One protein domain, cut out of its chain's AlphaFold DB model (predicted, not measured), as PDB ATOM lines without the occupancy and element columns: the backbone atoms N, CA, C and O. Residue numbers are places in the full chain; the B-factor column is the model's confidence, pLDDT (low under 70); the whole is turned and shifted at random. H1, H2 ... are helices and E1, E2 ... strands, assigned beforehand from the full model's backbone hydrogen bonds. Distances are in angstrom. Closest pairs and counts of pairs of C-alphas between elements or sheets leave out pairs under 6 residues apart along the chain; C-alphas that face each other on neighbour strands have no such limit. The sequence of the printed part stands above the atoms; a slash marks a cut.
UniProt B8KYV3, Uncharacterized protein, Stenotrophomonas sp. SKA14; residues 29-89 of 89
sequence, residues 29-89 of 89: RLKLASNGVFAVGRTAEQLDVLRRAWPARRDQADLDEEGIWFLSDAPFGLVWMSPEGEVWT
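What this domain is: This is residues 29 to 89 of the 89 residues of an uncharacterized protein of Stenotrophomonas sp. SKA14 (UniProt B8KYV3). A small antiparallel sheet of three strands makes one end of the domain, and helix H1 runs from beside its edge strand E1 toward a long loop, residues 54 to 67, at the other end. This loop folds back into the short helix H2, which sits near the start of E2; H1 and H2 each only graze the sheet, H1 with its residues 43 to 50 and H2 with its residues 69 to 71. The printed part has 61 residues with two named helices and three named strands, in the order E1, H1, H2, E2, E3 along the chain; the sheet's order is E1, E2, E3, and the class is mixed, helices and strands. It is only just compact, close to loose, with a radius of gyration of the C-alphas of 12.2 A, and the C-alphas span 36 by 24 by 18 A.

Where its parts are: Strand E1 holds residues 30 to 34, 13.6 A from first to last C-alpha, and begins at C-alpha 30 at (-14.352, 30.394, -19.179). Helix H1 holds residues 43 to 53 over 15.8 A, with C-alpha 53 at (-2.025, 16.292, -20.761). Helix H2, residues 68 to 72, measures 6.4 A. Strand E2, residues 77 to 82, measures 16.1 A. Strand E3, residues 85 to 88, measures 10.0 A and ends at C-alpha 88 at (-16.840, 24.728, -11.291).

How they stand to each other: In the sheet, E1 and E3 are edge strands and E2 is the inner strand. E1 and E2 are antiparallel, with 142 degrees between their directions; N 31 and O 79 are 2.9 A apart and N 77 and O 33 are 2.8 A apart, both within hydrogen-bond range. Residues 33 to 34 of E1 also form a short antiparallel pairing with residues 37 to 38. E2 and E3 form a hairpin, antiparallel at 161 degrees, with N 80 and O 87 within hydrogen-bond range at 2.8 A. H1 is on the sheet but only grazes it, with its residues 43 to 50; the closest C-alphas of E1 and H1, those of Leu 32 and Gln 46, are 7.5 A apart. H2 is only just on the sheet, with 5 pairs of C-alphas within 10 A, and only grazes it with its residues 69 to 71; the closest C-alphas of H2 and E2, those of Phe 70 and Gly 77, are 5.9 A apart. H1 and H2 are apart. In H1 and H2 every O i to N i+4 pair is within hydrogen-bond range.

The domain as a whole: The two C-alphas farthest apart, those of Asp 59 and Pro 83, are 36.4 A apart. The printed part has no cut and ends at residue 89, the chain's last residue. The link from H1 to H2 is long, with 14 residues; the link from E1 to H1 is short, and those from H2 to E2 and from E2 to E3 are tight. The mean pLDDT of the printed part is 86.1, and residues 59 to 67, inside the long link, are under 70.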
ATOM      1  N   ARG A  29     -15.499  34.137 -20.492       95.88
ATOM      2  CA  ARG A  29     -16.650  33.260 -20.201       95.88
ATOM      3  C   ARG A  29     -16.233  31.929 -19.589       95.88
ATOM      4  O   ARG A  29     -17.064  31.214 -19.035       95.88
ATOM      5  N   LEU A  30     -14.952  31.605 -19.701       95.94
ATOM      6  CA  LEU A  30     -14.352  30.394 -19.179       95.94
ATOM      7  C   LEU A  30     -12.987  30.719 -18.576       95.94
ATOM      8  O   LEU A  30     -12.223  31.508 -19.131       95.94
ATOM      9  N   LYS A  31     -12.664  30.093 -17.454       95.94
ATOM     10  CA  LYS A  31     -11.320  30.093 -16.874       95.94
ATOM     11  C   LYS A  31     -10.904  28.669 -16.555       95.94
ATOM     12  O   LYS A  31     -11.746  27.812 -16.312       95.94
ATOM     13  N   LEU A  32      -9.599  28.440 -16.529       95.31
ATOM     14  CA  LEU A  32      -9.028  27.201 -16.020       95.31
ATOM     15  C   LEU A  32      -8.692  27.377 -14.542       95.31
ATOM     16  O   LEU A  32      -8.300  28.465 -14.112       95.31
ATOM     17  N   ALA A  33      -8.846  26.317 -13.760       94.38
ATOM     18  CA  ALA A  33      -8.493  26.328 -12.348       94.38
ATOM     19  C   ALA A  33      -7.935  24.980 -11.902       94.38
ATOM     20  O   ALA A  33      -8.250  23.940 -12.470       94.38
ATOM     21  N   SER A  34      -7.098  24.999 -10.872       92.12
ATOM     22  CA  SER A  34      -6.540  23.803 -10.249       92.12
ATOM     23  C   SER A  34      -6.549  23.979  -8.737       92.12
ATOM     24  O   SER A  34      -6.180  25.040  -8.233       92.12
ATOM     25  N   ASN A  35      -6.995  22.954  -8.008       88.44
ATOM     26  CA  ASN A  35      -7.049  22.953  -6.540       88.44
ATOM     27  C   ASN A  35      -7.758  24.185  -5.938       88.44
ATOM     28  O   ASN A  35      -7.294  24.765  -4.957       88.44
ATOM     29  N   GLY A  36      -8.873  24.610  -6.546       89.25
ATOM     30  CA  GLY A  36      -9.660  25.761  -6.086       89.25
ATOM     31  C   GLY A  36      -9.040  27.130  -6.388       89.25
ATOM     32  O   GLY A  36      -9.522  28.140  -5.883       89.25
ATOM     33  N   VAL A  37      -7.980  27.184  -7.197       93.56
ATOM     34  CA  VAL A  37      -7.293  28.425  -7.570       93.56
ATOM     35  C   VAL A  37      -7.299  28.589  -9.085       93.56
ATOM     36  O   VAL A  37      -6.974  27.657  -9.820       93.56
ATOM     37  N   PHE A  38      -7.643  29.787  -9.562       95.31
ATOM     38  CA  PHE A  38      -7.579  30.103 -10.988       95.31
ATOM     39  C   PHE A  38      -6.158  29.988 -11.533       95.31
ATOM     40  O   PHE A  38      -5.196  30.453 -10.917       95.31
ATOM     41  N   ALA A  39      -6.046  29.412 -12.726       94.31
ATOM     42  CA  ALA A  39      -4.811  29.390 -13.477       94.31
ATOM     43  C   ALA A  39      -4.364  30.826 -13.794       94.31
ATOM     44  O   ALA A  39      -5.161  31.701 -14.146       94.31
ATOM     45  N   VAL A  40      -3.063  31.063 -13.651       92.81
ATOM     46  CA  VAL A  40      -2.416  32.352 -13.905       92.81
ATOM     47  C   VAL A  40      -1.527  32.257 -15.141       92.81
ATOM     48  O   VAL A  40      -1.054  31.179 -15.492       92.81
ATOM     49  N   GLY A  41      -1.280  33.391 -15.796       92.94
ATOM     50  CA  GLY A  41      -0.502  33.456 -17.038       92.94
ATOM     51  C   GLY A  41      -1.376  33.659 -18.272       92.94
ATOM     52  O   GLY A  41      -2.575  33.922 -18.160       92.94
ATOM     53  N   ARG A  42      -0.769  33.578 -19.458       95.25
ATOM     54  CA  ARG A  42      -1.462  33.815 -20.734       95.25
ATOM     55  C   ARG A  42      -2.346  32.624 -21.095       95.25
ATOM     56  O   ARG A  42      -1.950  31.487 -20.865       95.25
ATOM     57  N   THR A  43      -3.483  32.870 -21.748       95.19
ATOM     58  CA  THR A  43      -4.395  31.817 -22.238       95.19
ATOM     59  C   THR A  43      -3.657  30.712 -22.994       95.19
ATOM     60  O   THR A  43      -3.821  29.543 -22.665       95.19
ATOM     61  N   ALA A  44      -2.763  31.075 -23.920       94.12
ATOM     62  CA  ALA A  44      -1.964  30.113 -24.680       94.12
ATOM     63  C   ALA A  44      -1.091  29.207 -23.790       94.12
ATOM     64  O   ALA A  44      -1.006  28.010 -24.033       94.12
ATOM     65  N   GLU A  45      -0.488  29.742 -22.724       95.62
ATOM     66  CA  GLU A  45       0.349  28.951 -21.806       95.62
ATOM     67  C   GLU A  45      -0.493  27.959 -21.001       95.62
ATOM     68  O   GLU A  45      -0.073  26.826 -20.769       95.62
ATOM     69  N   GLN A  46      -1.690  28.375 -20.587       95.81
ATOM     70  CA  GLN A  46      -2.606  27.505 -19.857       95.81
ATOM     71  C   GLN A  46      -3.141  26.384 -20.762       95.81
ATOM     72  O   GLN A  46      -3.174  25.221 -20.355       95.81
ATOM     73  N   LEU A  47      -3.494  26.711 -22.010       94.94
ATOM     74  CA  LEU A  47      -3.926  25.728 -23.004       94.94
ATOM     75  C   LEU A  47      -2.800  24.776 -23.404       94.94
ATOM     76  O   LEU A  47      -3.061  23.591 -23.563       94.94
ATOM     77  N   ASP A  48      -1.555  25.243 -23.507       95.38
ATOM     78  CA  ASP A  48      -0.399  24.383 -23.786       95.38
ATOM     79  C   ASP A  48      -0.216  23.302 -22.715       95.38
ATOM     80  O   ASP A  48       0.094  22.151 -23.032       95.38
ATOM     81  N   VAL A  49      -0.420  23.647 -21.441       94.56
ATOM     82  CA  VAL A  49      -0.378  22.677 -20.337       94.56
ATOM     83  C   VAL A  49      -1.501  21.650 -20.481       94.56
ATOM     84  O   VAL A  49      -1.245  20.451 -20.378       94.56
ATOM     85  N   LEU A  50      -2.723  22.101 -20.776       92.19
ATOM     86  CA  LEU A  50      -3.872  21.215 -20.967       92.19
ATOM     87  C   LEU A  50      -3.690  20.295 -22.190       92.19
ATOM     88  O   LEU A  50      -3.927  19.094 -22.094       92.19
ATOM     89  N   ARG A  51      -3.178  20.822 -23.311       92.50
ATOM     90  CA  ARG A  51      -2.872  20.069 -24.542       92.50
ATOM     91  C   ARG A  51      -1.829  18.981 -24.318       92.50
ATOM     92  O   ARG A  51      -1.958  17.899 -24.873       92.50
ATOM     93  N   ARG A  52      -0.804  19.238 -23.500       92.31
ATOM     94  CA  ARG A  52       0.223  18.230 -23.169       92.31
ATOM     95  C   ARG A  52      -0.317  17.073 -22.337       92.31
ATOM     96  O   ARG A  52       0.235  15.981 -22.419       92.31
ATOM     97  N   ALA A  53      -1.341  17.326 -21.526       90.94
ATOM     98  CA  ALA A  53      -2.025  16.292 -20.761       90.94
ATOM     99  C   ALA A  53      -3.110  15.576 -21.582       90.94
ATOM    100  O   ALA A  53      -3.564  14.510 -21.175       90.94
ATOM    101  N   TRP A  54      -3.524  16.153 -22.717       89.69
ATOM    102  CA  TRP A  54      -4.639  15.647 -23.503       89.69
ATOM    103  C   TRP A  54      -4.393  14.203 -23.973       89.69
ATOM    104  O   TRP A  54      -3.300  13.889 -24.461       89.69
ATOM    105  N   PRO A  55      -5.397  13.319 -23.865       86.88
ATOM    106  CA  PRO A  55      -5.283  11.931 -24.295       86.88
ATOM    107  C   PRO A  55      -4.932  11.821 -25.780       86.88
ATOM    108  O   PRO A  55      -5.485  12.530 -26.619       86.88
ATOM    109  N   ALA A  56      -4.050  10.883 -26.133       82.25
ATOM    110  CA  ALA A  56      -3.663  10.665 -27.530       82.25
ATOM    111  C   ALA A  56      -4.786  10.013 -28.356       82.25
ATOM    112  O   ALA A  56      -4.764  10.051 -29.588       82.25
ATOM    113  N   ARG A  57      -5.754   9.374 -27.687       75.44
ATOM    114  CA  ARG A  57      -6.868   8.652 -28.304       75.44
ATOM    115  C   ARG A  57      -8.112   8.700 -27.413       75.44
ATOM    116  O   ARG A  57      -7.989   8.690 -26.191       75.44
ATOM    117  N   ARG A  58      -9.301   8.664 -28.033       71.88
ATOM    118  CA  ARG A  58     -10.612   8.644 -27.344       71.88
ATOM    119  C   ARG A  58     -10.799   7.487 -26.359       71.88
ATOM    120  O   ARG A  58     -11.610   7.609 -25.466       71.88
ATOM    121  N   ASP A  59     -10.127   6.360 -26.571       69.19
ATOM    122  CA  ASP A  59     -10.266   5.138 -25.766       69.19
ATOM    123  C   ASP A  59      -9.350   5.117 -24.530       69.19
ATOM    124  O   ASP A  59      -9.476   4.232 -23.689       69.19
ATOM    125  N   GLN A  60      -8.409   6.061 -24.425       64.81
ATOM    126  CA  GLN A  60      -7.435   6.124 -23.332       64.81
ATOM    127  C   GLN A  60      -7.948   6.903 -22.116       64.81
ATOM    128  O   GLN A  60      -7.436   6.749 -21.011       64.81
ATOM    129  N   ALA A  61      -8.937   7.751 -22.336       60.53
ATOM    130  CA  ALA A  61      -9.574   8.557 -21.325       60.53
ATOM    131  C   ALA A  61     -11.048   8.575 -21.676       60.53
ATOM    132  O   ALA A  61     -11.366   8.770 -22.848       60.53
ATOM    133  N   ASP A  62     -11.915   8.391 -20.689       65.44
ATOM    134  CA  ASP A  62     -13.357   8.548 -20.849       65.44
ATOM    135  C   ASP A  62     -13.662  10.038 -21.126       65.44
ATOM    136  O   ASP A  62     -14.060  10.820 -20.263       65.44
ATOM    137  N   LEU A  63     -13.362  10.449 -22.363       65.81
ATOM    138  CA  LEU A  63     -13.703  11.715 -23.014       65.81
ATOM    139  C   LEU A  63     -15.102  11.614 -23.644       65.81
ATOM    140  O   LEU A  63     -15.384  12.244 -24.668       65.81
ATOM    141  N   ASP A  64     -15.936  10.737 -23.097       66.56
ATOM    142  CA  ASP A  64     -17.324  10.577 -23.489       66.56
ATOM    143  C   ASP A  64     -18.175  11.738 -22.946       66.56
ATOM    144  O   ASP A  64     -17.660  12.769 -22.504       66.56
ATOM    145  N   GLU A  65     -19.498  11.608 -23.034       61.06
ATOM    146  CA  GLU A  65     -20.426  12.656 -22.600       61.06
ATOM    147  C   GLU A  65     -20.295  13.000 -21.106       61.06
ATOM    148  O   GLU A  65     -20.685  14.098 -20.708       61.06
ATOM    149  N   GLU A  66     -19.732  12.103 -20.289       62.34
ATOM    150  CA  GLU A  66     -19.563  12.320 -18.852       62.34
ATOM    151  C   GLU A  66     -18.314  13.152 -18.530       62.34
ATOM    152  O   GLU A  66     -18.211  13.705 -17.435       62.34
ATOM    153  N   GLY A  67     -17.379  13.294 -19.480       67.94
ATOM    154  CA  GLY A  67     -16.206  14.158 -19.331       67.94
ATOM    155  C   GLY A  67     -15.300  13.767 -18.159       67.94
ATOM    156  O   GLY A  67     -14.618  14.628 -17.601       67.94
ATOM    157  N   ILE A  68     -15.280  12.482 -17.787       70.94
ATOM    158  CA  ILE A  68     -14.583  11.927 -16.612       70.94
ATOM    159  C   ILE A  68     -13.106  12.329 -16.568       70.94
ATOM    160  O   ILE A  68     -12.543  12.531 -15.487       70.94
ATOM    161  N   TRP A  69     -12.474  12.501 -17.729       82.69
ATOM    162  CA  TRP A  69     -11.091  12.962 -17.810       82.69
ATOM    163  C   TRP A  69     -10.856  14.312 -17.105       82.69
ATOM    164  O   TRP A  69      -9.851  14.469 -16.414       82.69
ATOM    165  N   PHE A  70     -11.799  15.260 -17.199       79.69
ATOM    166  CA  PHE A  70     -11.702  16.553 -16.506       79.69
ATOM    167  C   PHE A  70     -11.791  16.429 -14.980       79.69
ATOM    168  O   PHE A  70     -11.239  17.262 -14.265       79.69
ATOM    169  N   LEU A  71     -12.426  15.366 -14.481       73.94
ATOM    170  CA  LEU A  71     -12.599  15.105 -13.052       73.94
ATOM    171  C   LEU A  71     -11.428  14.337 -12.423       73.94
ATOM    172  O   LEU A  71     -11.333  14.269 -11.197       73.94
ATOM    173  N   SER A  72     -10.570  13.720 -13.239       78.38
ATOM    174  CA  SER A  72      -9.557  12.763 -12.779       78.38
ATOM    175  C   SER A  72      -8.140  13.158 -13.187       78.38
ATOM    176  O   SER A  72      -7.319  13.475 -12.329       78.38
ATOM    177  N   ASP A  73      -7.855  13.148 -14.485       82.00
ATOM    178  CA  ASP A  73      -6.495  13.234 -15.021       82.00
ATOM    179  C   ASP A  73      -6.123  14.639 -15.521       82.00
ATOM    180  O   ASP A  73      -4.940  14.942 -15.718       82.00
ATOM    181  N   ALA A  74      -7.110  15.511 -15.739       87.69
ATOM    182  CA  ALA A  74      -6.860  16.848 -16.252       87.69
ATOM    183  C   ALA A  74      -6.083  17.723 -15.246       87.69
ATOM    184  O   ALA A  74      -6.429  17.797 -14.065       87.69
ATOM    185  N   PRO A  75      -5.067  18.482 -15.700       90.94
ATOM    186  CA  PRO A  75      -4.324  19.406 -14.840       90.94
ATOM    187  C   PRO A  75      -5.170  20.607 -14.388       90.94
ATOM    188  O   PRO A  75      -4.835  21.274 -13.401       90.94
ATOM    189  N   PHE A  76      -6.250  20.885 -15.123       92.06
ATOM    190  CA  PHE A  76      -7.187  21.963 -14.866       92.06
ATOM    191  C   PHE A  76      -8.627  21.483 -15.013       92.06
ATOM    192  O   PHE A  76      -8.951  20.789 -15.976       92.06
ATOM    193  N   GLY A  77      -9.477  21.955 -14.105       91.12
ATOM    194  CA  GLY A  77     -10.922  21.977 -14.284       91.12
ATOM    195  C   GLY A  77     -11.366  23.216 -15.057       91.12
ATOM    196  O   GLY A  77     -10.617  24.194 -15.211       91.12
ATOM    197  N   LEU A  78     -12.607  23.172 -15.526       91.94
ATOM    198  CA  LEU A  78     -13.253  24.258 -16.247       91.94
ATOM    199  C   LEU A  78     -14.094  25.079 -15.265       91.94
ATOM    200  O   LEU A  78     -14.885  24.539 -14.497       91.94
ATOM    201  N   VAL A  79     -13.942  26.400 -15.287       93.56
ATOM    202  CA  VAL A  79     -14.773  27.310 -14.493       93.56
ATOM    203  C   VAL A  79     -15.537  28.228 -15.425       93.56
ATOM    204  O   VAL A  79     -14.963  29.106 -16.075       93.56
ATOM    205  N   TRP A  80     -16.844  28.012 -15.497       94.12
ATOM    206  CA  TRP A  80     -17.753  28.812 -16.302       94.12
ATOM    207  C   TRP A  80     -18.090  30.101 -15.571       94.12
ATOM    208  O   TRP A  80     -18.512  30.085 -14.414       94.12
ATOM    209  N   MET A  81     -17.915  31.215 -16.269       93.81
ATOM    210  CA  MET A  81     -18.183  32.543 -15.745       93.81
ATOM    211  C   MET A  81     -19.542  33.006 -16.271       93.81
ATOM    212  O   MET A  81     -19.717  33.172 -17.481       93.81
ATOM    213  N   SER A  82     -20.496  33.237 -15.373       91.38
ATOM    214  CA  SER A  82     -21.791  33.831 -15.704       91.38
ATOM    215  C   SER A  82     -22.059  35.078 -14.850       91.38
ATOM    216  O   SER A  82     -21.387  35.299 -13.839       91.38
ATOM    217  N   PRO A  83     -23.030  35.929 -15.232       89.69
ATOM    218  CA  PRO A  83     -23.441  37.063 -14.403       89.69
ATOM    219  C   PRO A  83     -23.905  36.664 -12.992       89.69
ATOM    220  O   PRO A  83     -23.821  37.466 -12.066       89.69
ATOM    221  N   GLU A  84     -24.397  35.436 -12.831       91.00
ATOM    222  CA  GLU A  84     -24.903  34.878 -11.575       91.00
ATOM    223  C   GLU A  84     -23.795  34.290 -10.685       91.00
ATOM    224  O   GLU A  84     -24.033  34.065  -9.498       91.00
ATOM    225  N   GLY A  85     -22.595  34.057 -11.227       90.19
ATOM    226  CA  GLY A  85     -21.452  33.544 -10.478       90.19
ATOM    227  C   GLY A  85     -20.561  32.596 -11.278       90.19
ATOM    228  O   GLY A  85     -20.492  32.640 -12.505       90.19
ATOM    229  N   GLU A  86     -19.844  31.747 -10.547       92.62
ATOM    230  CA  GLU A  86     -18.863  30.806 -11.085       92.62
ATOM    231  C   GLU A  86     -19.379  29.375 -10.931       92.62
ATOM    232  O   GLU A  86     -19.774  28.971  -9.834       92.62
ATOM    233  N   VAL A  87     -19.350  28.597 -12.012       92.06
ATOM    234  CA  VAL A  87     -19.691  27.169 -11.987       92.06
ATOM    235  C   VAL A  87     -18.431  26.359 -12.253       92.06
ATOM    236  O   VAL A  87     -17.834  26.467 -13.320       92.06
ATOM    237  N   TRP A  88     -18.040  25.558 -11.266       87.94
ATOM    238  CA  TRP A  88     -16.840  24.728 -11.291       87.94
ATOM    239  C   TRP A  88     -17.213  23.326 -11.774       87.94
ATOM    240  O   TRP A  88     -18.105  22.705 -11.192       87.94
ATOM    241  N   THR A  89     -16.553  22.862 -12.832       76.75
ATOM    242  CA  THR A  89     -16.766  21.549 -13.460       76.75
ATOM    243  C   THR A  89     -15.452  20.820 -13.658       76.75
ATOM    244  O   THR A  89     -14.480  21.486 -14.095       76.75
TER     245      THR A  89